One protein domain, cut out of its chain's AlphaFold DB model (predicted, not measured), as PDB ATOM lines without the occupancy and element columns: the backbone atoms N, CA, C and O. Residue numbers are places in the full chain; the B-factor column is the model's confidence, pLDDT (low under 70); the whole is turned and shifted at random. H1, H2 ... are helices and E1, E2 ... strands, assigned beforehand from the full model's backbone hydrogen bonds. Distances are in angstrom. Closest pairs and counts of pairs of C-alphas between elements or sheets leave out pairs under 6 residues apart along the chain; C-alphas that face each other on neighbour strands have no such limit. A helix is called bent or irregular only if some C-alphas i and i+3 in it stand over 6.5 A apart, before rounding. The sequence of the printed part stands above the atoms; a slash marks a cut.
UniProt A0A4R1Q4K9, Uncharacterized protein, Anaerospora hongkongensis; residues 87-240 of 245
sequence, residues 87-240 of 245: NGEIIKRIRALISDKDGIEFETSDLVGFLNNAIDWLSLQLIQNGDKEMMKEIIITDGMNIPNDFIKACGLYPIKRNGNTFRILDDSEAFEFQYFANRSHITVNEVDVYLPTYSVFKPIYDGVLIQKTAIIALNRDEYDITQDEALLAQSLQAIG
ATOM      1  N   ASN A  87     -19.448 -37.720 -42.868       58.19
ATOM      2  CA  ASN A  87     -20.562 -38.273 -42.095       58.19
ATOM      3  C   ASN A  87     -21.354 -39.330 -42.885       58.19
ATOM      4  O   ASN A  87     -21.767 -40.335 -42.309       58.19
ATOM      5  N   GLY A  88     -21.516 -39.155 -44.201       65.56
ATOM      6  CA  GLY A  88     -22.126 -40.151 -45.085       65.56
ATOM      7  C   GLY A  88     -21.336 -41.458 -45.127       65.56
ATOM      8  O   GLY A  88     -21.926 -42.535 -45.086       65.56
ATOM      9  N   GLU A  89     -20.003 -41.395 -45.114       73.25
ATOM     10  CA  GLU A  89     -19.150 -42.585 -45.022       73.25
ATOM     11  C   GLU A  89     -19.249 -43.278 -43.660       73.25
ATOM     12  O   GLU A  89     -19.311 -44.507 -43.610       73.25
ATOM     13  N   ILE A  90     -19.349 -42.529 -42.556       79.69
ATOM     14  CA  ILE A  90     -19.607 -43.120 -41.233       79.69
ATOM     15  C   ILE A  90     -20.943 -43.878 -41.239       79.69
ATOM     16  O   ILE A  90     -20.972 -45.051 -40.867       79.69
ATOM     17  N   ILE A  91     -22.026 -43.265 -41.731       84.81
ATOM     18  CA  ILE A  91     -23.349 -43.905 -41.798       84.81
ATOM     19  C   ILE A  91     -23.335 -45.139 -42.711       84.81
ATOM     20  O   ILE A  91     -23.838 -46.191 -42.316       84.81
ATOM     21  N   LYS A  92     -22.710 -45.074 -43.896       84.06
ATOM     22  CA  LYS A  92     -22.565 -46.246 -44.782       84.06
ATOM     23  C   LYS A  92     -21.796 -47.383 -44.111       84.06
ATOM     24  O   LYS A  92     -22.172 -48.547 -44.252       84.06
ATOM     25  N   ARG A  93     -20.729 -47.069 -43.374       80.62
ATOM     26  CA  ARG A  93     -19.935 -48.071 -42.649       80.62
ATOM     27  C   ARG A  93     -20.704 -48.670 -41.474       80.62
ATOM     28  O   ARG A  93     -20.598 -49.875 -41.269       80.62
ATOM     29  N   ILE A  94     -21.515 -47.878 -40.766       85.12
ATOM     30  CA  ILE A  94     -22.446 -48.378 -39.741       85.12
ATOM     31  C   ILE A  94     -23.446 -49.345 -40.373       85.12
ATOM     32  O   ILE A  94     -23.547 -50.481 -39.923       85.12
ATOM     33  N   ARG A  95     -24.116 -48.941 -41.462       87.75
ATOM     34  CA  ARG A  95     -25.058 -49.790 -42.212       87.75
ATOM     35  C   ARG A  95     -24.427 -51.106 -42.652       87.75
ATOM     36  O   ARG A  95     -25.018 -52.167 -42.492       87.75
ATOM     37  N   ALA A  96     -23.201 -51.052 -43.168       83.25
ATOM     38  CA  ALA A  96     -22.465 -52.250 -43.548       83.25
ATOM     39  C   ALA A  96     -22.151 -53.160 -42.348       83.25
ATOM     40  O   ALA A  96     -22.189 -54.378 -42.507       83.25
ATOM     41  N   LEU A  97     -21.848 -52.582 -41.181       83.25
ATOM     42  CA  LEU A  97     -21.521 -53.317 -39.960       83.25
ATOM     43  C   LEU A  97     -22.749 -54.011 -39.353       83.25
ATOM     44  O   LEU A  97     -22.642 -55.159 -38.936       83.25
ATOM     45  N   ILE A  98     -23.915 -53.359 -39.372       85.06
ATOM     46  CA  ILE A  98     -25.182 -53.923 -38.870       85.06
ATOM     47  C   ILE A  98     -25.947 -54.733 -39.930       85.06
ATOM     48  O   ILE A  98     -27.080 -55.130 -39.711       85.06
ATOM     49  N   SER A  99     -25.335 -54.990 -41.090       85.25
ATOM     50  CA  SER A  99     -25.949 -55.697 -42.229       85.25
ATOM     51  C   SER A  99     -27.199 -55.036 -42.842       85.25
ATOM     52  O   SER A  99     -27.893 -55.672 -43.629       85.25
ATOM     53  N   ASP A 100     -27.424 -53.741 -42.604       86.19
ATOM     54  CA  ASP A 100     -28.537 -52.943 -43.149       86.19
ATOM     55  C   ASP A 100     -28.085 -52.033 -44.310       86.19
ATOM     56  O   ASP A 100     -28.265 -50.811 -44.312       86.19
ATOM     57  N   LYS A 101     -27.411 -52.620 -45.308       85.31
ATOM     58  CA  LYS A 101     -26.808 -51.867 -46.429       85.31
ATOM     59  C   LYS A 101     -27.836 -51.130 -47.284       85.31
ATOM     60  O   LYS A 101     -27.544 -50.037 -47.760       85.31
ATOM     61  N   ASP A 102     -29.010 -51.729 -47.455       81.62
ATOM     62  CA  ASP A 102     -30.088 -51.193 -48.286       81.62
ATOM     63  C   ASP A 102     -31.024 -50.250 -47.504       81.62
ATOM     64  O   ASP A 102     -31.944 -49.681 -48.087       81.62
ATOM     65  N   GLY A 103     -30.781 -50.057 -46.199       85.12
ATOM     66  CA  GLY A 103     -31.573 -49.182 -45.335       85.12
ATOM     67  C   GLY A 103     -33.017 -49.632 -45.160       85.12
ATOM     68  O   GLY A 103     -33.929 -48.808 -45.182       85.12
ATOM     69  N   ILE A 104     -33.212 -50.943 -45.036       85.06
ATOM     70  CA  ILE A 104     -34.522 -51.575 -44.879       85.06
ATOM     71  C   ILE A 104     -34.946 -51.546 -43.408       85.06
ATOM     72  O   ILE A 104     -36.128 -51.372 -43.120       85.06
ATOM     73  N   GLU A 105     -33.998 -51.733 -42.487       83.88
ATOM     74  CA  GLU A 105     -34.292 -51.894 -41.059       83.88
ATOM     75  C   GLU A 105     -34.196 -50.585 -40.266       83.88
ATOM     76  O   GLU A 105     -34.999 -50.358 -39.356       83.88
ATOM     77  N   PHE A 106     -33.243 -49.714 -40.614       85.62
ATOM     78  CA  PHE A 106     -33.032 -48.441 -39.931       85.62
ATOM     79  C   PHE A 106     -33.138 -47.265 -40.896       85.62
ATOM     80  O   PHE A 106     -32.410 -47.181 -41.897       85.62
ATOM     81  N   GLU A 107     -33.971 -46.283 -40.555       90.19
ATOM     82  CA  GLU A 107     -33.956 -45.011 -41.266       90.19
ATOM     83  C   GLU A 107     -32.642 -44.262 -40.986       90.19
ATOM     84  O   GLU A 107     -31.984 -44.437 -39.958       90.19
ATOM     85  N   THR A 108     -32.219 -43.398 -41.911       87.31
ATOM     86  CA  THR A 108     -30.987 -42.608 -41.720       87.31
ATOM     87  C   THR A 108     -31.090 -41.679 -40.505       87.31
ATOM     88  O   THR A 108     -30.097 -41.461 -39.818       87.31
ATOM     89  N   SER A 109     -32.286 -41.173 -40.208       88.12
ATOM     90  CA  SER A 109     -32.617 -40.412 -38.994       88.12
ATOM     91  C   SER A 109     -32.308 -41.183 -37.710       88.12
ATOM     92  O   SER A 109     -31.715 -40.605 -36.797       88.12
ATOM     93  N   ASP A 110     -32.644 -42.472 -37.653       89.38
ATOM     94  CA  ASP A 110     -32.378 -43.318 -36.486       89.38
ATOM     95  C   ASP A 110     -30.873 -43.483 -36.271       89.38
ATOM     96  O   ASP A 110     -30.358 -43.250 -35.175       89.38
ATOM     97  N   LEU A 111     -30.141 -43.796 -37.346       90.12
ATOM     98  CA  LEU A 111     -28.686 -43.946 -37.291       90.12
ATOM     99  C   LEU A 111     -27.979 -42.641 -36.912       90.12
ATOM    100  O   LEU A 111     -26.997 -42.676 -36.174       90.12
ATOM    101  N   VAL A 112     -28.489 -41.489 -37.361       90.19
ATOM    102  CA  VAL A 112     -28.004 -40.171 -36.922       90.19
ATOM    103  C   VAL A 112     -28.257 -39.962 -35.428       90.19
ATOM    104  O   VAL A 112     -27.364 -39.494 -34.724       90.19
ATOM    105  N   GLY A 113     -29.425 -40.354 -34.914       88.94
ATOM    106  CA  GLY A 113     -29.715 -40.318 -33.479       88.94
ATOM    107  C   GLY A 113     -28.743 -41.180 -32.665       88.94
ATOM    108  O   GLY A 113     -28.161 -40.714 -31.683       88.94
ATOM    109  N   PHE A 114     -28.492 -42.413 -33.106       92.06
ATOM    110  CA  PHE A 114     -27.529 -43.308 -32.459       92.06
ATOM    111  C   PHE A 114     -26.085 -42.802 -32.570       92.06
ATOM    112  O   PHE A 114     -25.293 -42.976 -31.640       92.06
ATOM    113  N   LEU A 115     -25.732 -42.144 -33.673       91.88
ATOM    114  CA  LEU A 115     -24.436 -41.498 -33.842       91.88
ATOM    115  C   LEU A 115     -24.273 -40.299 -32.907       91.88
ATOM    116  O   LEU A 115     -23.225 -40.172 -32.284       91.88
ATOM    117  N   ASN A 116     -25.308 -39.480 -32.718       91.81
ATOM    118  CA  ASN A 116     -25.286 -38.388 -31.741       91.81
ATOM    119  C   ASN A 116     -25.098 -38.904 -30.306       91.81
ATOM    120  O   ASN A 116     -24.290 -38.354 -29.559       91.81
ATOM    121  N   ASN A 117     -25.722 -40.032 -29.953       90.75
ATOM    122  CA  ASN A 117     -25.467 -40.694 -28.669       90.75
ATOM    123  C   ASN A 117     -24.005 -41.171 -28.541       90.75
ATOM    124  O   ASN A 117     -23.395 -41.047 -27.477       90.75
ATOM    125  N   ALA A 118     -23.418 -41.703 -29.620       90.38
ATOM    126  CA  ALA A 118     -22.006 -42.088 -29.644       90.38
ATOM    127  C   ALA A 118     -21.063 -40.873 -29.556       90.38
ATOM    128  O   ALA A 118     -20.036 -40.952 -28.882       90.38
ATOM    129  N   ILE A 119     -21.426 -39.745 -30.179       91.81
ATOM    130  CA  ILE A 119     -20.706 -38.465 -30.109       91.81
ATOM    131  C   ILE A 119     -20.688 -37.932 -28.676       91.81
ATOM    132  O   ILE A 119     -19.624 -37.542 -28.188       91.81
ATOM    133  N   ASP A 120     -21.830 -37.941 -27.987       91.56
ATOM    134  CA  ASP A 120     -21.916 -37.528 -26.583       91.56
ATOM    135  C   ASP A 120     -21.056 -38.426 -25.698       91.56
ATOM    136  O   ASP A 120     -20.256 -37.944 -24.893       91.56
ATOM    137  N   TRP A 121     -21.173 -39.741 -25.885       92.56
ATOM    138  CA  TRP A 121     -20.389 -40.706 -25.126       92.56
ATOM    139  C   TRP A 121     -18.883 -40.507 -25.335       92.56
ATOM    140  O   TRP A 121     -18.144 -40.401 -24.354       92.56
ATOM    141  N   LEU A 122     -18.422 -40.398 -26.585       90.94
ATOM    142  CA  LEU A 122     -17.004 -40.209 -26.887       90.94
ATOM    143  C   LEU A 122     -16.502 -38.852 -26.379       90.94
ATOM    144  O   LEU A 122     -15.415 -38.790 -25.807       90.94
ATOM    145  N   SER A 123     -17.306 -37.791 -26.516       92.25
ATOM    146  CA  SER A 123     -16.993 -36.477 -25.941       92.25
ATOM    147  C   SER A 123     -16.706 -36.606 -24.446       92.25
ATOM    148  O   SER A 123     -15.667 -36.148 -23.976       92.25
ATOM    149  N   LEU A 124     -17.572 -37.299 -23.702       91.44
ATOM    150  CA  LEU A 124     -17.388 -37.510 -22.268       91.44
ATOM    151  C   LEU A 124     -16.130 -38.328 -21.948       91.44
ATOM    152  O   LEU A 124     -15.411 -37.955 -21.021       91.44
ATOM    153  N   GLN A 125     -15.829 -39.388 -22.709       90.62
ATOM    154  CA  GLN A 125     -14.596 -40.168 -22.524       90.62
ATOM    155  C   GLN A 125     -13.352 -39.291 -22.718       90.62
ATOM    156  O   GLN A 125     -12.465 -39.253 -21.866       90.62
ATOM    157  N   LEU A 126     -13.300 -38.517 -23.800       89.88
ATOM    158  CA  LEU A 126     -12.172 -37.634 -24.092       89.88
ATOM    159  C   LEU A 126     -12.026 -36.519 -23.042       89.88
ATOM    160  O   LEU A 126     -10.920 -36.237 -22.583       89.88
ATOM    161  N   ILE A 127     -13.138 -35.938 -22.577       92.25
ATOM    162  CA  ILE A 127     -13.146 -34.931 -21.503       92.25
ATOM    163  C   ILE A 127     -12.659 -35.520 -20.171       92.25
ATOM    164  O   ILE A 127     -11.956 -34.842 -19.411       92.25
ATOM    165  N   GLN A 128     -13.032 -36.761 -19.848       89.56
ATOM    166  CA  GLN A 128     -12.559 -37.451 -18.643       89.56
ATOM    167  C   GLN A 128     -11.040 -37.639 -18.669       89.56
ATOM    168  O   GLN A 128     -10.390 -37.360 -17.663       89.56
ATOM    169  N   ASN A 129     -10.487 -37.977 -19.834       86.75
ATOM    170  CA  ASN A 129      -9.048 -38.150 -20.043       86.75
ATOM    171  C   ASN A 129      -8.278 -36.837 -20.252       86.75
ATOM    172  O   ASN A 129      -7.056 -36.842 -20.367       86.75
ATOM    173  N   GLY A 130      -8.977 -35.700 -20.281       86.94
ATOM    174  CA  GLY A 130      -8.361 -34.394 -20.479       86.94
ATOM    175  C   GLY A 130      -7.802 -34.190 -21.889       86.94
ATOM    176  O   GLY A 130      -6.832 -33.449 -22.054       86.94
ATOM    177  N   ASP A 131      -8.386 -34.845 -22.898       86.62
ATOM    178  CA  ASP A 131      -7.939 -34.713 -24.282       86.62
ATOM    179  C   ASP A 131      -8.117 -33.270 -24.772       86.62
ATOM    180  O   ASP A 131      -9.203 -32.683 -24.719       86.62
ATOM    181  N   LYS A 132      -7.028 -32.707 -25.299       86.50
ATOM    182  CA  LYS A 132      -6.974 -31.341 -25.819       86.50
ATOM    183  C   LYS A 132      -7.942 -31.096 -26.978       86.50
ATOM    184  O   LYS A 132      -8.318 -29.952 -27.209       86.50
ATOM    185  N   GLU A 133      -8.365 -32.139 -27.689       84.12
ATOM    186  CA  GLU A 133      -9.368 -32.053 -28.752       84.12
ATOM    187  C   GLU A 133     -10.734 -31.555 -28.266       84.12
ATOM    188  O   GLU A 133     -11.497 -31.017 -29.068       84.12
ATOM    189  N   MET A 134     -11.033 -31.699 -26.974       90.19
ATOM    190  CA  MET A 134     -12.297 -31.263 -26.375       90.19
ATOM    191  C   MET A 134     -12.209 -29.878 -25.724       90.19
ATOM    192  O   MET A 134     -13.187 -29.417 -25.134       90.19
ATOM    193  N   MET A 135     -11.048 -29.219 -25.794       91.88
ATOM    194  CA  MET A 135     -10.844 -27.904 -25.194       91.88
ATOM    195  C   MET A 135     -11.275 -26.787 -26.144       91.88
ATOM    196  O   MET A 135     -10.960 -26.797 -27.335       91.88
ATOM    197  N   LYS A 136     -11.957 -25.790 -25.586       91.62
ATOM    198  CA  LYS A 136     -12.243 -24.506 -26.220       91.62
ATOM    199  C   LYS A 136     -11.641 -23.387 -25.392       91.62
ATOM    200  O   LYS A 136     -11.565 -23.482 -24.168       91.62
ATOM    201  N   GLU A 137     -11.246 -22.327 -26.077       92.75
ATOM    202  CA  GLU A 137     -10.690 -21.122 -25.472       92.75
ATOM    203  C   GLU A 137     -11.666 -19.974 -25.694       92.75
ATOM    204  O   GLU A 137     -12.156 -19.768 -26.807       92.75
ATOM    205  N   ILE A 138     -11.970 -19.241 -24.628       93.12
ATOM    206  CA  ILE A 138     -12.791 -18.035 -24.677       93.12
ATOM    207  C   ILE A 138     -12.171 -16.963 -23.790       93.12
ATOM    208  O   ILE A 138     -11.516 -17.263 -22.798       93.12
ATOM    209  N   ILE A 139     -12.417 -15.701 -24.119       93.88
ATOM    210  CA  ILE A 139     -12.138 -14.598 -23.202       93.88
ATOM    211  C   ILE A 139     -13.396 -14.399 -22.367       93.88
ATOM    212  O   ILE A 139     -14.466 -14.165 -22.929       93.88
ATOM    213  N   ILE A 140     -13.277 -14.501 -21.045       92.62
ATOM    214  CA  ILE A 140     -14.395 -14.231 -20.136       92.62
ATOM    215  C   ILE A 140     -14.262 -12.848 -19.508       92.62
ATOM    216  O   ILE A 140     -13.158 -12.380 -19.252       92.62
ATOM    217  N   THR A 141     -15.404 -12.227 -19.229       93.56
ATOM    218  CA  THR A 141     -15.537 -10.987 -18.452       93.56
ATOM    219  C   THR A 141     -16.497 -11.228 -17.289       93.56
ATOM    220  O   THR A 141     -17.309 -12.161 -17.337       93.56
ATOM    221  N   ASP A 142     -16.454 -10.391 -16.251       92.38
ATOM    222  CA  ASP A 142     -17.380 -10.521 -15.121       92.38
ATOM    223  C   ASP A 142     -18.849 -10.415 -15.582       92.38
ATOM    224  O   ASP A 142     -19.207  -9.571 -16.407       92.38
ATOM    225  N   GLY A 143     -19.701 -11.321 -15.099       91.12
ATOM    226  CA  GLY A 143     -21.116 -11.395 -15.473       91.12
ATOM    227  C   GLY A 143     -21.412 -12.038 -16.836       91.12
ATOM    228  O   GLY A 143     -22.585 -12.133 -17.202       91.12
ATOM    229  N   MET A 144     -20.406 -12.515 -17.580       93.69
ATOM    230  CA  MET A 144     -20.612 -13.211 -18.856       93.69
ATOM    231  C   MET A 144     -21.398 -14.517 -18.670       93.69
ATOM    232  O   MET A 144     -21.169 -15.255 -17.712       93.69
ATOM    233  N   ASN A 145     -22.298 -14.834 -19.604       94.19
ATOM    234  CA  ASN A 145     -23.020 -16.109 -19.607       94.19
ATOM    235  C   ASN A 145     -22.072 -17.299 -19.806       94.19
ATOM    236  O   ASN A 145     -21.158 -17.258 -20.626       94.19
ATOM    237  N   ILE A 146     -22.347 -18.387 -19.092       91.88
ATOM    238  CA  ILE A 146     -21.653 -19.661 -19.268       91.88
ATOM    239  C   ILE A 146     -22.049 -20.240 -20.635       91.88
ATOM    240  O   ILE A 146     -23.248 -20.300 -20.928       91.88
ATOM    241  N   PRO A 147     -21.081 -20.668 -21.470       92.56
ATOM    242  CA  PRO A 147     -21.374 -21.334 -22.731       92.56
ATOM    243  C   PRO A 147     -22.301 -22.534 -22.540       92.56
ATOM    244  O   PRO A 147     -22.134 -23.313 -21.603       92.56
ATOM    245  N   ASN A 148     -23.261 -22.716 -23.448       89.69
ATOM    246  CA  ASN A 148     -24.230 -23.817 -23.361       89.69
ATOM    247  C   ASN A 148     -23.573 -25.205 -23.427       89.69
ATOM    248  O   ASN A 148     -24.151 -26.182 -22.963       89.69
ATOM    249  N   ASP A 149     -22.381 -25.287 -24.011       89.94
ATOM    250  CA  ASP A 149     -21.593 -26.505 -24.163       89.94
ATOM    251  C   ASP A 149     -20.543 -26.692 -23.054       89.94
ATOM    252  O   ASP A 149     -19.758 -27.635 -23.116       89.94
ATOM    253  N   PHE A 150     -20.512 -25.817 -22.042       92.12
ATOM    254  CA  PHE A 150     -19.553 -25.883 -20.943       92.12
ATOM    255  C   PHE A 150     -19.767 -27.123 -20.065       92.12
ATOM    256  O   PHE A 150     -20.801 -27.259 -19.409       92.12
ATOM    257  N   ILE A 151     -18.744 -27.980 -19.974       91.75
ATOM    258  CA  ILE A 151     -18.736 -29.143 -19.075       91.75
ATOM    259  C   ILE A 151     -17.919 -28.859 -17.810       91.75
ATOM    260  O   ILE A 151     -18.439 -28.946 -16.697       91.75
ATOM    261  N   LYS A 152     -16.631 -28.528 -17.961       91.56
ATOM    262  CA  LYS A 152     -15.733 -28.217 -16.835       91.56
ATOM    263  C   LYS A 152     -14.575 -27.323 -17.278       91.56
ATOM    264  O   LYS A 152     -14.206 -27.326 -18.447       91.56
ATOM    265  N   ALA A 153     -13.976 -26.594 -16.341       92.75
ATOM    266  CA  ALA A 153     -12.788 -25.785 -16.610       92.75
ATOM    267  C   ALA A 153     -11.543 -26.660 -16.861       92.75
ATOM    268  O   ALA A 153     -11.377 -27.712 -16.236       92.75
ATOM    269  N   CYS A 154     -10.649 -26.198 -17.736       92.19
ATOM    270  CA  CYS A 154      -9.348 -26.813 -18.002       92.19
ATOM    271  C   CYS A 154      -8.272 -26.211 -17.089       92.19
ATOM    272  O   CYS A 154      -7.379 -25.508 -17.548       92.19
ATOM    273  N   GLY A 155      -8.366 -26.462 -15.784       88.19
ATOM    274  CA  GLY A 155      -7.399 -25.966 -14.802       88.19
ATOM    275  C   GLY A 155      -8.036 -25.145 -13.689       88.19
ATOM    276  O   GLY A 155      -9.244 -25.205 -13.456       88.19
ATOM    277  N   LEU A 156      -7.192 -24.410 -12.967       89.62
ATOM    278  CA  LEU A 156      -7.601 -23.566 -11.851       89.62
ATOM    279  C   LEU A 156      -7.686 -22.118 -12.320       89.62
ATOM    280  O   LEU A 156      -6.693 -21.543 -12.755       89.62
ATOM    281  N   TYR A 157      -8.873 -21.541 -12.187       91.88
ATOM    282  CA  TYR A 157      -9.159 -20.163 -12.557       91.88
ATOM    283  C   TYR A 157      -9.831 -19.444 -11.385       91.88
ATOM    284  O   TYR A 157     -10.616 -20.075 -10.666       91.88
ATOM    285  N   PRO A 158      -9.575 -18.139 -11.185       91.12
ATOM    286  CA  PRO A 158     -10.168 -17.345 -10.111       91.12
ATOM    287  C   PRO A 158     -11.618 -16.956 -10.445       91.12
ATOM    288  O   PRO A 158     -11.983 -15.785 -10.464       91.12
ATOM    289  N   ILE A 159     -12.464 -17.949 -10.728       91.50
ATOM    290  CA  ILE A 159     -13.872 -17.757 -11.089       91.50
ATOM    291  C   ILE A 159     -14.800 -18.532 -10.175       91.50
ATOM    292  O   ILE A 159     -14.486 -19.605  -9.661       91.50
ATOM    293  N   LYS A 160     -16.009 -18.003 -10.039       91.06
ATOM    294  CA  LYS A 160     -17.134 -18.676  -9.413       91.06
ATOM    295  C   LYS A 160     -18.320 -18.669 -10.362       91.06
ATOM    296  O   LYS A 160     -18.657 -17.647 -10.949       91.06
ATOM    297  N   ARG A 161     -19.008 -19.802 -10.459       89.62
ATOM    298  CA  ARG A 161     -20.311 -19.872 -11.121       89.62
ATOM    299  C   ARG A 161     -21.363 -19.171 -10.259       89.62
ATOM    300  O   ARG A 161     -21.543 -19.534  -9.095       89.62
ATOM    301  N   ASN A 162     -22.067 -18.200 -10.833       89.56
ATOM    302  CA  ASN A 162     -23.199 -17.525 -10.206       89.56
ATOM    303  C   ASN A 162     -24.456 -17.731 -11.063       89.56
ATOM    304  O   ASN A 162     -24.739 -16.974 -11.986       89.56
ATOM    305  N   GLY A 163     -25.191 -18.816 -10.807       89.75
ATOM    306  CA  GLY A 163     -26.288 -19.228 -11.686       89.75
ATOM    307  C   GLY A 163     -25.770 -19.625 -13.072       89.75
ATOM    308  O   GLY A 163     -25.039 -20.612 -13.196       89.75
ATOM    309  N   ASN A 164     -26.152 -18.862 -14.102       92.00
ATOM    310  CA  ASN A 164     -25.717 -19.084 -15.484       92.00
ATOM    311  C   ASN A 164     -24.628 -18.112 -15.961       92.00
ATOM    312  O   ASN A 164     -24.369 -18.044 -17.158       92.00
ATOM    313  N   THR A 165     -23.995 -17.365 -15.056       93.50
ATOM    314  CA  THR A 165     -22.898 -16.454 -15.396       93.50
ATOM    315  C   THR A 165     -21.612 -16.800 -14.653       93.50
ATOM    316  O   THR A 165     -21.622 -17.443 -13.593       93.50
ATOM    317  N   PHE A 166     -20.488 -16.379 -15.223       91.88
ATOM    318  CA  PHE A 166     -19.199 -16.354 -14.550       91.88
ATOM    319  C   PHE A 166     -19.086 -15.108 -13.673       91.88
ATOM    320  O   PHE A 166     -19.518 -14.021 -14.052       91.88
ATOM    321  N   ARG A 167     -18.483 -15.280 -12.497       92.44
ATOM    322  CA  ARG A 167     -18.041 -14.195 -11.626       92.44
ATOM    323  C   ARG A 167     -16.537 -14.296 -11.412       92.44
ATOM    324  O   ARG A 167     -16.080 -15.357 -10.984       92.44
ATOM    325  N   ILE A 168     -15.801 -13.222 -11.671       92.94
ATOM    326  CA  ILE A 168     -14.347 -13.154 -11.461       92.94
ATOM    327  C   ILE A 168     -14.062 -12.782  -9.992       92.94
ATOM    328  O   ILE A 168     -14.816 -12.024  -9.379       92.94
ATOM    329  N   LEU A 169     -13.041 -13.395  -9.382       92.06
ATOM    330  CA  LEU A 169     -12.744 -13.287  -7.943       92.06
ATOM    331  C   LEU A 169     -11.471 -12.496  -7.612       92.06
ATOM    332  O   LEU A 169     -11.260 -12.194  -6.440       92.06
ATOM    333  N   ASP A 170     -10.620 -12.211  -8.595       91.19
ATOM    334  CA  ASP A 170      -9.295 -11.597  -8.422       91.19
ATOM    335  C   ASP A 170      -9.208 -10.165  -8.980       91.19
ATOM    336  O   ASP A 170      -8.115  -9.676  -9.249       91.19
ATOM    337  N   ASP A 171     -10.358  -9.507  -9.160       86.81
ATOM    338  CA  ASP A 171     -10.506  -8.150  -9.710       86.81
ATOM    339  C   ASP A 171      -9.980  -7.963 -11.151       86.81
ATOM    340  O   ASP A 171      -9.920  -6.838 -11.652       86.81
ATOM    341  N   SER A 172      -9.651  -9.051 -11.856       90.94
ATOM    342  CA  SER A 172      -9.317  -9.010 -13.282       90.94
ATOM    343  C   SER A 172     -10.535  -8.607 -14.126       90.94
ATOM    344  O   SER A 172     -11.634  -9.128 -13.939       90.94
ATOM    345  N   GLU A 173     -10.349  -7.720 -15.108       88.94
ATOM    346  CA  GLU A 173     -11.436  -7.301 -16.014       88.94
ATOM    347  C   GLU A 173     -11.808  -8.397 -17.027       88.94
ATOM    348  O   GLU A 173     -12.982  -8.581 -17.361       88.94
ATOM    349  N   ALA A 174     -10.802  -9.130 -17.512       91.31
ATOM    350  CA  ALA A 174     -10.953 -10.239 -18.443       91.31
ATOM    351  C   ALA A 174      -9.721 -11.152 -18.421       91.31
ATOM    352  O   ALA A 174      -8.615 -10.689 -18.139       91.31
ATOM    353  N   PHE A 175      -9.889 -12.425 -18.785       89.75
ATOM    354  CA  PHE A 175      -8.762 -13.323 -19.053       89.75
ATOM    355  C   PHE A 175      -9.142 -14.489 -19.979       89.75
ATOM    356  O   PHE A 175     -10.322 -14.777 -20.198       89.75
ATOM    357  N   GLU A 176      -8.120 -15.155 -20.524       92.69
ATOM    358  CA  GLU A 176      -8.259 -16.358 -21.349       92.69
ATOM    359  C   GLU A 176      -8.648 -17.569 -20.494       92.69
ATOM    360  O   GLU A 176      -7.915 -18.014 -19.608       92.69
ATOM    361  N   PHE A 177      -9.821 -18.116 -20.775       91.81
ATOM    362  CA  PHE A 177     -10.408 -19.242 -20.079       91.81
ATOM    363  C   PHE A 177     -10.505 -20.440 -21.013       91.81
ATOM    364  O   PHE A 177     -11.129 -20.377 -22.075       91.81
ATOM    365  N   GLN A 178      -9.914 -21.553 -20.590       94.81
ATOM    366  CA  GLN A 178     -10.004 -22.818 -21.299       94.81
ATOM    367  C   GLN A 178     -11.018 -23.721 -20.600       94.81
ATOM    368  O   GLN A 178     -11.008 -23.873 -19.372       94.81
ATOM    369  N   TYR A 179     -11.894 -24.348 -21.380       94.69
ATOM    370  CA  TYR A 179     -12.890 -25.277 -20.862       94.69
ATOM    371  C   TYR A 179     -13.106 -26.470 -21.782       94.69
ATOM    372  O   TYR A 179     -12.910 -26.396 -22.993       94.69
ATOM    373  N   PHE A 180     -13.531 -27.577 -21.185       95.19
ATOM    374  CA  PHE A 180     -13.953 -28.764 -21.902       95.19
ATOM    375  C   PHE A 180     -15.408 -28.618 -22.340       95.19
ATOM    376  O   PHE A 180     -16.271 -28.295 -21.515       95.19
ATOM    377  N   ALA A 181     -15.668 -28.900 -23.615       93.38
ATOM    378  CA  ALA A 181     -16.986 -28.818 -24.228       93.38
ATOM    379  C   ALA A 181     -17.337 -30.107 -24.970       93.38
ATOM    380  O   ALA A 181     -16.448 -30.743 -25.529       93.38
ATOM    381  N   ASN A 182     -18.619 -30.469 -25.026       89.69
ATOM    382  CA  ASN A 182     -19.064 -31.551 -25.908       89.69
ATOM    383  C   ASN A 182     -18.972 -31.136 -27.380       89.69
ATOM    384  O   ASN A 182     -19.070 -29.952 -27.728       89.69
ATOM    385  N   ARG A 183     -18.818 -32.125 -28.263       88.12
ATOM    386  CA  ARG A 183     -19.007 -31.894 -29.694       88.12
ATOM    387  C   ARG A 183     -20.486 -31.703 -30.014       88.12
ATOM    388  O   ARG A 183     -21.357 -32.276 -29.368       88.12
ATOM    389  N   SER A 184     -20.753 -30.874 -31.017       86.00
ATOM    390  CA  SER A 184     -22.107 -30.653 -31.509       86.00
ATOM    391  C   SER A 184     -22.642 -31.910 -32.188       86.00
ATOM    392  O   SER A 184     -21.903 -32.624 -32.867       86.00
ATOM    393  N   HIS A 185     -23.934 -32.149 -32.010       86.56
ATOM    394  CA  HIS A 185     -24.667 -33.171 -32.747       86.56
ATOM    395  C   HIS A 185     -24.731 -32.825 -34.227       86.56
ATOM    396  O   HIS A 185     -24.691 -31.651 -34.599       86.56
ATOM    397  N   ILE A 186     -24.881 -33.857 -35.047       85.69
ATOM    398  CA  ILE A 186     -25.170 -33.705 -36.467       85.69
ATOM    399  C   ILE A 186     -26.655 -33.912 -36.726       85.69
ATOM    400  O   ILE A 186     -27.363 -34.637 -36.021       85.69
ATOM    401  N   THR A 187     -27.117 -33.288 -37.792       83.81
ATOM    402  CA  THR A 187     -28.448 -33.460 -38.350       83.81
ATOM    403  C   THR A 187     -28.397 -34.373 -39.570       83.81
ATOM    404  O   THR A 187     -27.349 -34.569 -40.182       83.81
ATOM    405  N   VAL A 188     -29.552 -34.910 -39.972       78.44
ATOM    406  CA  VAL A 188     -29.668 -35.727 -41.195       78.44
ATOM    407  C   VAL A 188     -29.173 -34.962 -42.423       78.44
ATOM    408  O   VAL A 188     -28.490 -35.525 -43.269       78.44
ATOM    409  N   ASN A 189     -29.437 -33.656 -42.483       74.88
ATOM    410  CA  ASN A 189     -28.968 -32.813 -43.579       74.88
ATOM    411  C   ASN A 189     -27.438 -32.726 -43.616       74.88
ATOM    412  O   ASN A 189     -26.867 -32.588 -44.687       74.88
ATOM    413  N   GLU A 190     -26.764 -32.844 -42.473       69.06
ATOM    414  CA  GLU A 190     -25.303 -32.815 -42.367       69.06
ATOM    415  C   GLU A 190     -24.645 -34.178 -42.627       69.06
ATOM    416  O   GLU A 190     -23.416 -34.272 -42.636       69.06
ATOM    417  N   VAL A 191     -25.440 -35.231 -42.867       67.19
ATOM    418  CA  VAL A 191     -24.927 -36.525 -43.336       67.19
ATOM    419  C   VAL A 191     -24.373 -36.366 -44.742       67.19
ATOM    420  O   VAL A 191     -23.230 -36.740 -44.970       67.19
ATOM    421  N   ASP A 192     -25.127 -35.731 -45.644       58.88
ATOM    422  CA  ASP A 192     -24.785 -35.576 -47.067       58.88
ATOM    423  C   ASP A 192     -24.200 -34.194 -47.409       58.88
ATOM    424  O   ASP A 192     -23.941 -33.884 -48.575       58.88
ATOM    425  N   VAL A 193     -23.934 -33.352 -46.404       51.66
ATOM    426  CA  VAL A 193     -23.229 -32.080 -46.611       51.66
ATOM    427  C   VAL A 193     -21.725 -32.313 -46.623       51.66
ATOM    428  O   VAL A 193     -21.122 -32.789 -45.660       51.66
ATOM    429  N   TYR A 194     -21.098 -31.933 -47.735       44.34
ATOM    430  CA  TYR A 194     -19.648 -31.878 -47.845       44.34
ATOM    431  C   TYR A 194     -19.124 -30.735 -46.972       44.34
ATOM    432  O   TYR A 194     -19.134 -29.571 -47.378       44.34
ATOM    433  N   LEU A 195     -18.688 -31.058 -45.754       44.44
ATOM    434  CA  LEU A 195     -17.996 -30.101 -44.900       44.44
ATOM    435  C   LEU A 195     -16.496 -30.119 -45.241       44.44
ATOM    436  O   LEU A 195     -15.859 -31.167 -45.139       44.44
ATOM    437  N   PRO A 196     -15.895 -28.973 -45.621       38.53
ATOM    438  CA  PRO A 196     -14.468 -28.882 -45.948       38.53
ATOM    439  C   PRO A 196     -13.544 -29.169 -44.749       38.53
ATOM    440  O   PRO A 196     -12.334 -29.303 -44.921       38.53
ATOM    441  N   THR A 197     -14.103 -29.306 -43.545       40.12
ATOM    442  CA  THR A 197     -13.404 -29.541 -42.280       40.12
ATOM    443  C   THR A 197     -14.069 -30.680 -41.510       40.12
ATOM    444  O   THR A 197     -15.014 -30.418 -40.782       40.12
ATOM    445  N   TYR A 198     -13.530 -31.894 -41.685       50.16
ATOM    446  CA  TYR A 198     -13.685 -33.132 -40.893       50.16
ATOM    447  C   TYR A 198     -15.096 -33.595 -40.471       50.16
ATOM    448  O   TYR A 198     -16.084 -32.872 -40.492       50.16
ATOM    449  N   SER A 199     -15.175 -34.869 -40.074       59.06
ATOM    450  CA  SER A 199     -16.271 -35.350 -39.232       59.06
ATOM    451  C   SER A 199     -16.282 -34.588 -37.892       59.06
ATOM    452  O   SER A 199     -15.385 -33.797 -37.591       59.06
ATOM    453  N   VAL A 200     -17.294 -34.836 -37.061       71.44
ATOM    454  CA  VAL A 200     -17.472 -34.261 -35.713       71.44
ATOM    455  C   VAL A 200     -16.215 -34.403 -34.837       71.44
ATOM    456  O   VAL A 200     -15.969 -33.574 -33.957       71.44
ATOM    457  N   PHE A 201     -15.402 -35.422 -35.122       75.75
ATOM    458  CA  PHE A 201     -14.104 -35.702 -34.518       75.75
ATOM    459  C   PHE A 201     -13.013 -35.888 -35.578       75.75
ATOM    460  O   PHE A 201     -13.285 -36.024 -36.776       75.75
ATOM    461  N   LYS A 202     -11.750 -35.943 -35.133       74.00
ATOM    462  CA  LYS A 202     -10.656 -36.394 -36.002       74.00
ATOM    463  C   LYS A 202     -10.911 -37.822 -36.525       74.00
ATOM    464  O   LYS A 202     -11.380 -38.665 -35.763       74.00
ATOM    465  N   PRO A 203     -10.454 -38.150 -37.749       72.44
ATOM    466  CA  PRO A 203     -10.689 -39.455 -38.384       72.44
ATOM    467  C   PRO A 203     -10.208 -40.679 -37.591       72.44
ATOM    468  O   PRO A 203     -10.690 -41.790 -37.796       72.44
ATOM    469  N   ILE A 204      -9.252 -40.502 -36.670       71.56
ATOM    470  CA  ILE A 204      -8.780 -41.578 -35.784       71.56
ATOM    471  C   ILE A 204      -9.906 -42.143 -34.899       71.56
ATOM    472  O   ILE A 204      -9.836 -43.294 -34.474       71.56
ATOM    473  N   TYR A 205     -10.960 -41.359 -34.664       80.06
ATOM    474  CA  TYR A 205     -12.101 -41.729 -33.834       80.06
ATOM    475  C   TYR A 205     -13.263 -42.354 -34.611       80.06
ATOM    476  O   TYR A 205     -14.160 -42.923 -33.987       80.06
ATOM    477  N   ASP A 206     -13.244 -42.326 -35.947       80.50
ATOM    478  CA  ASP A 206     -14.347 -42.830 -36.776       80.50
ATOM    479  C   ASP A 206     -14.653 -44.299 -36.473       80.50
ATOM    480  O   ASP A 206     -15.811 -44.686 -36.365       80.50
ATOM    481  N   GLY A 207     -13.618 -45.125 -36.286       76.88
ATOM    482  CA  GLY A 207     -13.791 -46.540 -35.952       76.88
ATOM    483  C   GLY A 207     -14.551 -46.749 -34.640       76.88
ATOM    484  O   GLY A 207     -15.426 -47.608 -34.570       76.88
ATOM    485  N   VAL A 208     -14.263 -45.928 -33.627       81.69
ATOM    486  CA  VAL A 208     -14.930 -45.986 -32.320       81.69
ATOM    487  C   VAL A 208     -16.374 -45.506 -32.421       81.69
ATOM    488  O   VAL A 208     -17.263 -46.146 -31.862       81.69
ATOM    489  N   LEU A 209     -16.620 -44.421 -33.160       86.69
ATOM    490  CA  LEU A 209     -17.972 -43.916 -33.403       86.69
ATOM    491  C   LEU A 209     -18.817 -44.959 -34.138       86.69
ATOM    492  O   LEU A 209     -19.886 -45.314 -33.656       86.69
ATOM    493  N   ILE A 210     -18.302 -45.527 -35.235       84.69
ATOM    494  CA  ILE A 210     -18.984 -46.570 -36.014       84.69
ATOM    495  C   ILE A 210     -19.326 -47.773 -35.131       84.69
ATOM    496  O   ILE A 210     -20.464 -48.237 -35.151       84.69
ATOM    497  N   GLN A 211     -18.365 -48.263 -34.341       83.25
ATOM    498  CA  GLN A 211     -18.585 -49.397 -33.443       83.25
ATOM    499  C   GLN A 211     -19.638 -49.075 -32.381       83.25
ATOM    500  O   GLN A 211     -20.599 -49.824 -32.241       83.25
ATOM    501  N   LYS A 212     -19.512 -47.952 -31.663       88.94
ATOM    502  CA  LYS A 212     -20.473 -47.585 -30.612       88.94
ATOM    503  C   LYS A 212     -21.875 -47.369 -31.178       88.94
ATOM    504  O   LYS A 212     -22.840 -47.810 -30.563       88.94
ATOM    505  N   THR A 213     -21.997 -46.741 -32.343       89.88
ATOM    506  CA  THR A 213     -23.291 -46.557 -33.005       89.88
ATOM    507  C   THR A 213     -23.900 -47.882 -33.447       89.88
ATOM    508  O   THR A 213     -25.086 -48.090 -33.213       89.88
ATOM    509  N   ALA A 214     -23.110 -48.792 -34.024       87.31
ATOM    510  CA  ALA A 214     -23.589 -50.119 -34.400       87.31
ATOM    511  C   ALA A 214     -24.063 -50.923 -33.184       87.31
ATOM    512  O   ALA A 214     -25.136 -51.509 -33.239       87.31
ATOM    513  N   ILE A 215     -23.324 -50.867 -32.073       86.06
ATOM    514  CA  ILE A 215     -23.727 -51.471 -30.797       86.06
ATOM    515  C   ILE A 215     -25.076 -50.895 -30.350       86.06
ATOM    516  O   ILE A 215     -26.003 -51.642 -30.084       86.06
ATOM    517  N   ILE A 216     -25.236 -49.567 -30.325       87.69
ATOM    518  CA  ILE A 216     -26.515 -48.937 -29.945       87.69
ATOM    519  C   ILE A 216     -27.661 -49.385 -30.871       87.69
ATOM    520  O   ILE A 216     -28.758 -49.640 -30.382       87.69
ATOM    521  N   ALA A 217     -27.410 -49.487 -32.179       87.50
ATOM    522  CA  ALA A 217     -28.416 -49.884 -33.162       87.50
ATOM    523  C   ALA A 217     -28.843 -51.352 -33.003       87.50
ATOM    524  O   ALA A 217     -30.038 -51.628 -32.936       87.50
ATOM    525  N   LEU A 218     -27.882 -52.275 -32.893       84.50
ATOM    526  CA  LEU A 218     -28.138 -53.708 -32.697       84.50
ATOM    527  C   LEU A 218     -28.806 -53.983 -31.342       84.50
ATOM    528  O   LEU A 218     -29.691 -54.827 -31.237       84.50
ATOM    529  N   ASN A 219     -28.473 -53.182 -30.329       79.75
ATOM    530  CA  ASN A 219     -29.029 -53.304 -28.985       79.75
ATOM    531  C   ASN A 219     -30.420 -52.688 -28.825       79.75
ATOM    532  O   ASN A 219     -30.975 -52.749 -27.729       79.75
ATOM    533  N   ARG A 220     -31.007 -52.090 -29.874       73.38
ATOM    534  CA  ARG A 220     -32.395 -51.601 -29.817       73.38
ATOM    535  C   ARG A 220     -33.355 -52.718 -29.388       73.38
ATOM    536  O   ARG A 220     -34.328 -52.435 -28.691       73.38
ATOM    537  N   ASP A 221     -33.038 -53.957 -29.769       60.28
ATOM    538  CA  ASP A 221     -33.899 -55.128 -29.608       60.28
ATOM    539  C   ASP A 221     -33.250 -56.273 -28.777       60.28
ATOM    540  O   ASP A 221     -33.889 -57.305 -28.557       60.28
ATOM    541  N   GLU A 222     -32.022 -56.103 -28.253       55.16
ATOM    542  CA  GLU A 222     -31.299 -57.116 -27.452       55.16
ATOM    543  C   GLU A 222     -31.162 -56.754 -25.959       55.16
ATOM    544  O   GLU A 222     -30.952 -55.604 -25.577       55.16
ATOM    545  N   TYR A 223     -31.271 -57.766 -25.086       50.47
ATOM    546  CA  TYR A 223     -31.287 -57.606 -23.622       50.47
ATOM    547  C   TYR A 223     -29.912 -57.765 -22.930       50.47
ATOM    548  O   TYR A 223     -29.819 -57.443 -21.745       50.47
ATOM    549  N   ASP A 224     -28.857 -58.243 -23.609       53.88
ATOM    550  CA  ASP A 224     -27.509 -58.409 -23.024       53.88
ATOM    551  C   ASP A 224     -26.414 -57.910 -23.977       53.88
ATOM    552  O   ASP A 224     -26.242 -58.437 -25.069       53.88
ATOM    553  N   ILE A 225     -25.668 -56.895 -23.533       61.81
ATOM    554  CA  ILE A 225     -24.744 -56.094 -24.356       61.81
ATOM    555  C   ILE A 225     -23.294 -56.158 -23.851       61.81
ATOM    556  O   ILE A 225     -22.417 -55.410 -24.289       61.81
ATOM    557  N   THR A 226     -23.032 -57.047 -22.891       66.81
ATOM    558  CA  THR A 226     -21.796 -57.066 -22.096       66.81
ATOM    559  C   THR A 226     -20.550 -57.343 -22.946       66.81
ATOM    560  O   THR A 226     -19.470 -56.806 -22.691       66.81
ATOM    561  N   GLN A 227     -20.684 -58.177 -23.978       63.97
ATOM    562  CA  GLN A 227     -19.572 -58.556 -24.852       63.97
ATOM    563  C   GLN A 227     -19.141 -57.407 -25.776       63.97
ATOM    564  O   GLN A 227     -17.947 -57.186 -25.988       63.97
ATOM    565  N   ASP A 228     -20.103 -56.638 -26.266       65.94
ATOM    566  CA  ASP A 228     -19.866 -55.532 -27.186       65.94
ATOM    567  C   ASP A 228     -19.268 -54.315 -26.480       65.94
ATOM    568  O   ASP A 228     -18.362 -53.658 -27.005       65.94
ATOM    569  N   GLU A 229     -19.689 -54.057 -25.239       71.56
ATOM    570  CA  GLU A 229     -19.044 -53.051 -24.394       71.56
ATOM    571  C   GLU A 229     -17.578 -53.401 -24.096       71.56
ATOM    572  O   GLU A 229     -16.718 -52.514 -24.099       71.56
ATOM    573  N   ALA A 230     -17.261 -54.688 -23.911       73.69
ATOM    574  CA  ALA A 230     -15.887 -55.139 -23.697       73.69
ATOM    575  C   ALA A 230     -15.001 -54.945 -24.943       73.69
ATOM    576  O   ALA A 230     -13.847 -54.526 -24.816       73.69
ATOM    577  N   LEU A 231     -15.530 -55.198 -26.146       72.69
ATOM    578  CA  LEU A 231     -14.811 -54.962 -27.404       72.69
ATOM    579  C   LEU A 231     -14.567 -53.468 -27.649       72.69
ATOM    580  O   LEU A 231     -13.470 -53.073 -28.049       72.69
ATOM    581  N   LEU A 232     -15.545 -52.618 -27.332       76.44
ATOM    582  CA  LEU A 232     -15.393 -51.168 -27.435       76.44
ATOM    583  C   LEU A 232     -14.310 -50.626 -26.488       76.44
ATOM    584  O   LEU A 232     -13.515 -49.769 -26.879       76.44
ATOM    585  N   ALA A 233     -14.246 -51.140 -25.256       73.81
ATOM    586  CA  ALA A 233     -13.206 -50.766 -24.300       73.81
ATOM    587  C   ALA A 233     -11.795 -51.118 -24.814       73.81
ATOM    588  O   ALA A 233     -10.866 -50.326 -24.646       73.81
ATOM    589  N   GLN A 234     -11.637 -52.257 -25.500       73.75
ATOM    590  CA  GLN A 234     -10.370 -52.631 -26.143       73.75
ATOM    591  C   GLN A 234     -10.000 -51.676 -27.286       73.75
ATOM    592  O   GLN A 234      -8.845 -51.254 -27.381       73.75
ATOM    593  N   SER A 235     -10.967 -51.273 -28.117       68.38
ATOM    594  CA  SER A 235     -10.735 -50.287 -29.181       68.38
ATOM    595  C   SER A 235     -10.253 -48.945 -28.625       68.38
ATOM    596  O   SER A 235      -9.306 -48.373 -29.160       68.38
ATOM    597  N   LEU A 236     -10.845 -48.463 -27.524       71.62
ATOM    598  CA  LEU A 236     -10.415 -47.225 -26.866       71.62
ATOM    599  C   LEU A 236      -8.992 -47.315 -26.273       71.62
ATOM    600  O   LEU A 236      -8.253 -46.329 -26.302       71.62
ATOM    601  N   GLN A 237      -8.591 -48.477 -25.746       73.06
ATOM    602  CA  GLN A 237      -7.210 -48.710 -25.298       73.06
ATOM    603  C   GLN A 237      -6.224 -48.645 -26.471       73.06
ATOM    604  O   GLN A 237      -5.167 -48.030 -26.356       73.06
ATOM    605  N   ALA A 238      -6.585 -49.225 -27.620       65.19
ATOM    606  CA  ALA A 238      -5.731 -49.247 -28.806       65.19
ATOM    607  C   ALA A 238      -5.461 -47.846 -29.389       65.19
ATOM    608  O   ALA A 238      -4.381 -47.608 -29.926       65.19
ATOM    609  N   ILE A 239      -6.408 -46.911 -29.250       64.69
ATOM    610  CA  ILE A 239      -6.232 -45.506 -29.664       64.69
ATOM    611  C   ILE A 239      -5.628 -44.609 -28.569       64.69
ATOM    612  O   ILE A 239      -5.502 -43.404 -28.767       64.69
ATOM    613  N   GLY A 240      -5.238 -45.176 -27.421       64.88
ATOM    614  CA  GLY A 240      -4.597 -44.442 -26.326       64.88
ATOM    615  C   GLY A 240      -5.542 -43.560 -25.504       64.88
ATOM    616  O   GLY A 240      -5.071 -42.726 -24.735       64.88
TER     617      GLY A 240
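What this domain is: This is residues 87 to 240 of the 245 residues of an uncharacterized protein of Anaerospora hongkongensis (UniProt A0A4R1Q4K9). What shape do these coordinates draw? Two lobes: at one end a cluster of helices, in which H1, H2 and H3 cross one another and H4 folds back side by side with H3, and at the other the twisted sheet E1, E5, E2 with the small hairpin E3 and E4; the long helix H2 reaches from the first lobe to the second. What is it built of? The printed part has 154 residues, with four named helices and five named strands in the order H1 H2 E1 E2 E3 E4 E5 H3 H4, class mixed; both sheets are antiparallel. It is loose, radius of gyration of the C-alphas 18.7 A, spanning 60 by 33 by 26 A.

How they stand to each other: How do the helices meet? H1, residues 87 to 97, only just touches H2, residues 108 to 128, with 3 pairs of C-alphas within 8 A, the closest Ile 91 and Leu 111 at 7.0 A. The hub H3, residues 203 to 218, touches H1, closest C-alphas Ile 94 and Ile 210 at 5.4 A, and H2, closest Leu 115 and Thr 213 at 5.3 A. With residues 208 to 215 alone it touches H4, residues 226 to 238, closest C-alphas Ile 215 and Asp 228 at 6.7 A, in a helical hairpin at a shallow tilt of 2 degrees. How do the strands pair? E5, residues 174 to 181, is antiparallel to E1, residues 135 to 141, N 136 to O 179 being 2.8 A, and to E2, residues 150 to 153, N 151 to O 180 being 2.9 A. E3, residues 159 to 162, and E4, residues 165 to 168, form a hairpin, N 160 to O 167 being 2.8 A; H2 only grazes the three-stranded sheet, with residues 123 to 128. Are the helix backbones in order? Every O i to N i+4 pair is within hydrogen-bond range in H1, H2 and H4, and 10 of 12 in H3, which is irregular, C-alphas 204 and 207 being 7.1 A apart.

Where its parts are: Where do the named elements begin and end? H1 begins at C-alpha 87 (-20.562, -38.273, -42.095), and H4 ends at C-alpha 238 (-5.731, -49.247, -28.806). Which are long? From first to last C-alpha, H2 measures 30.0 A, H3 23.2 A and E5 20.4 A.

The domain as a whole: How far does it reach? The two C-alphas farthest apart, those of Asp 102 and Asp 171, are 61.0 A apart. Is it unbroken and sure? The printed part has no cut, and the link from E5 to H3, residues 182 to 202, is long. Mean pLDDT of the printed part is 82.4; 24 residues are under 70, among them 190 to 199 and 221 to 228.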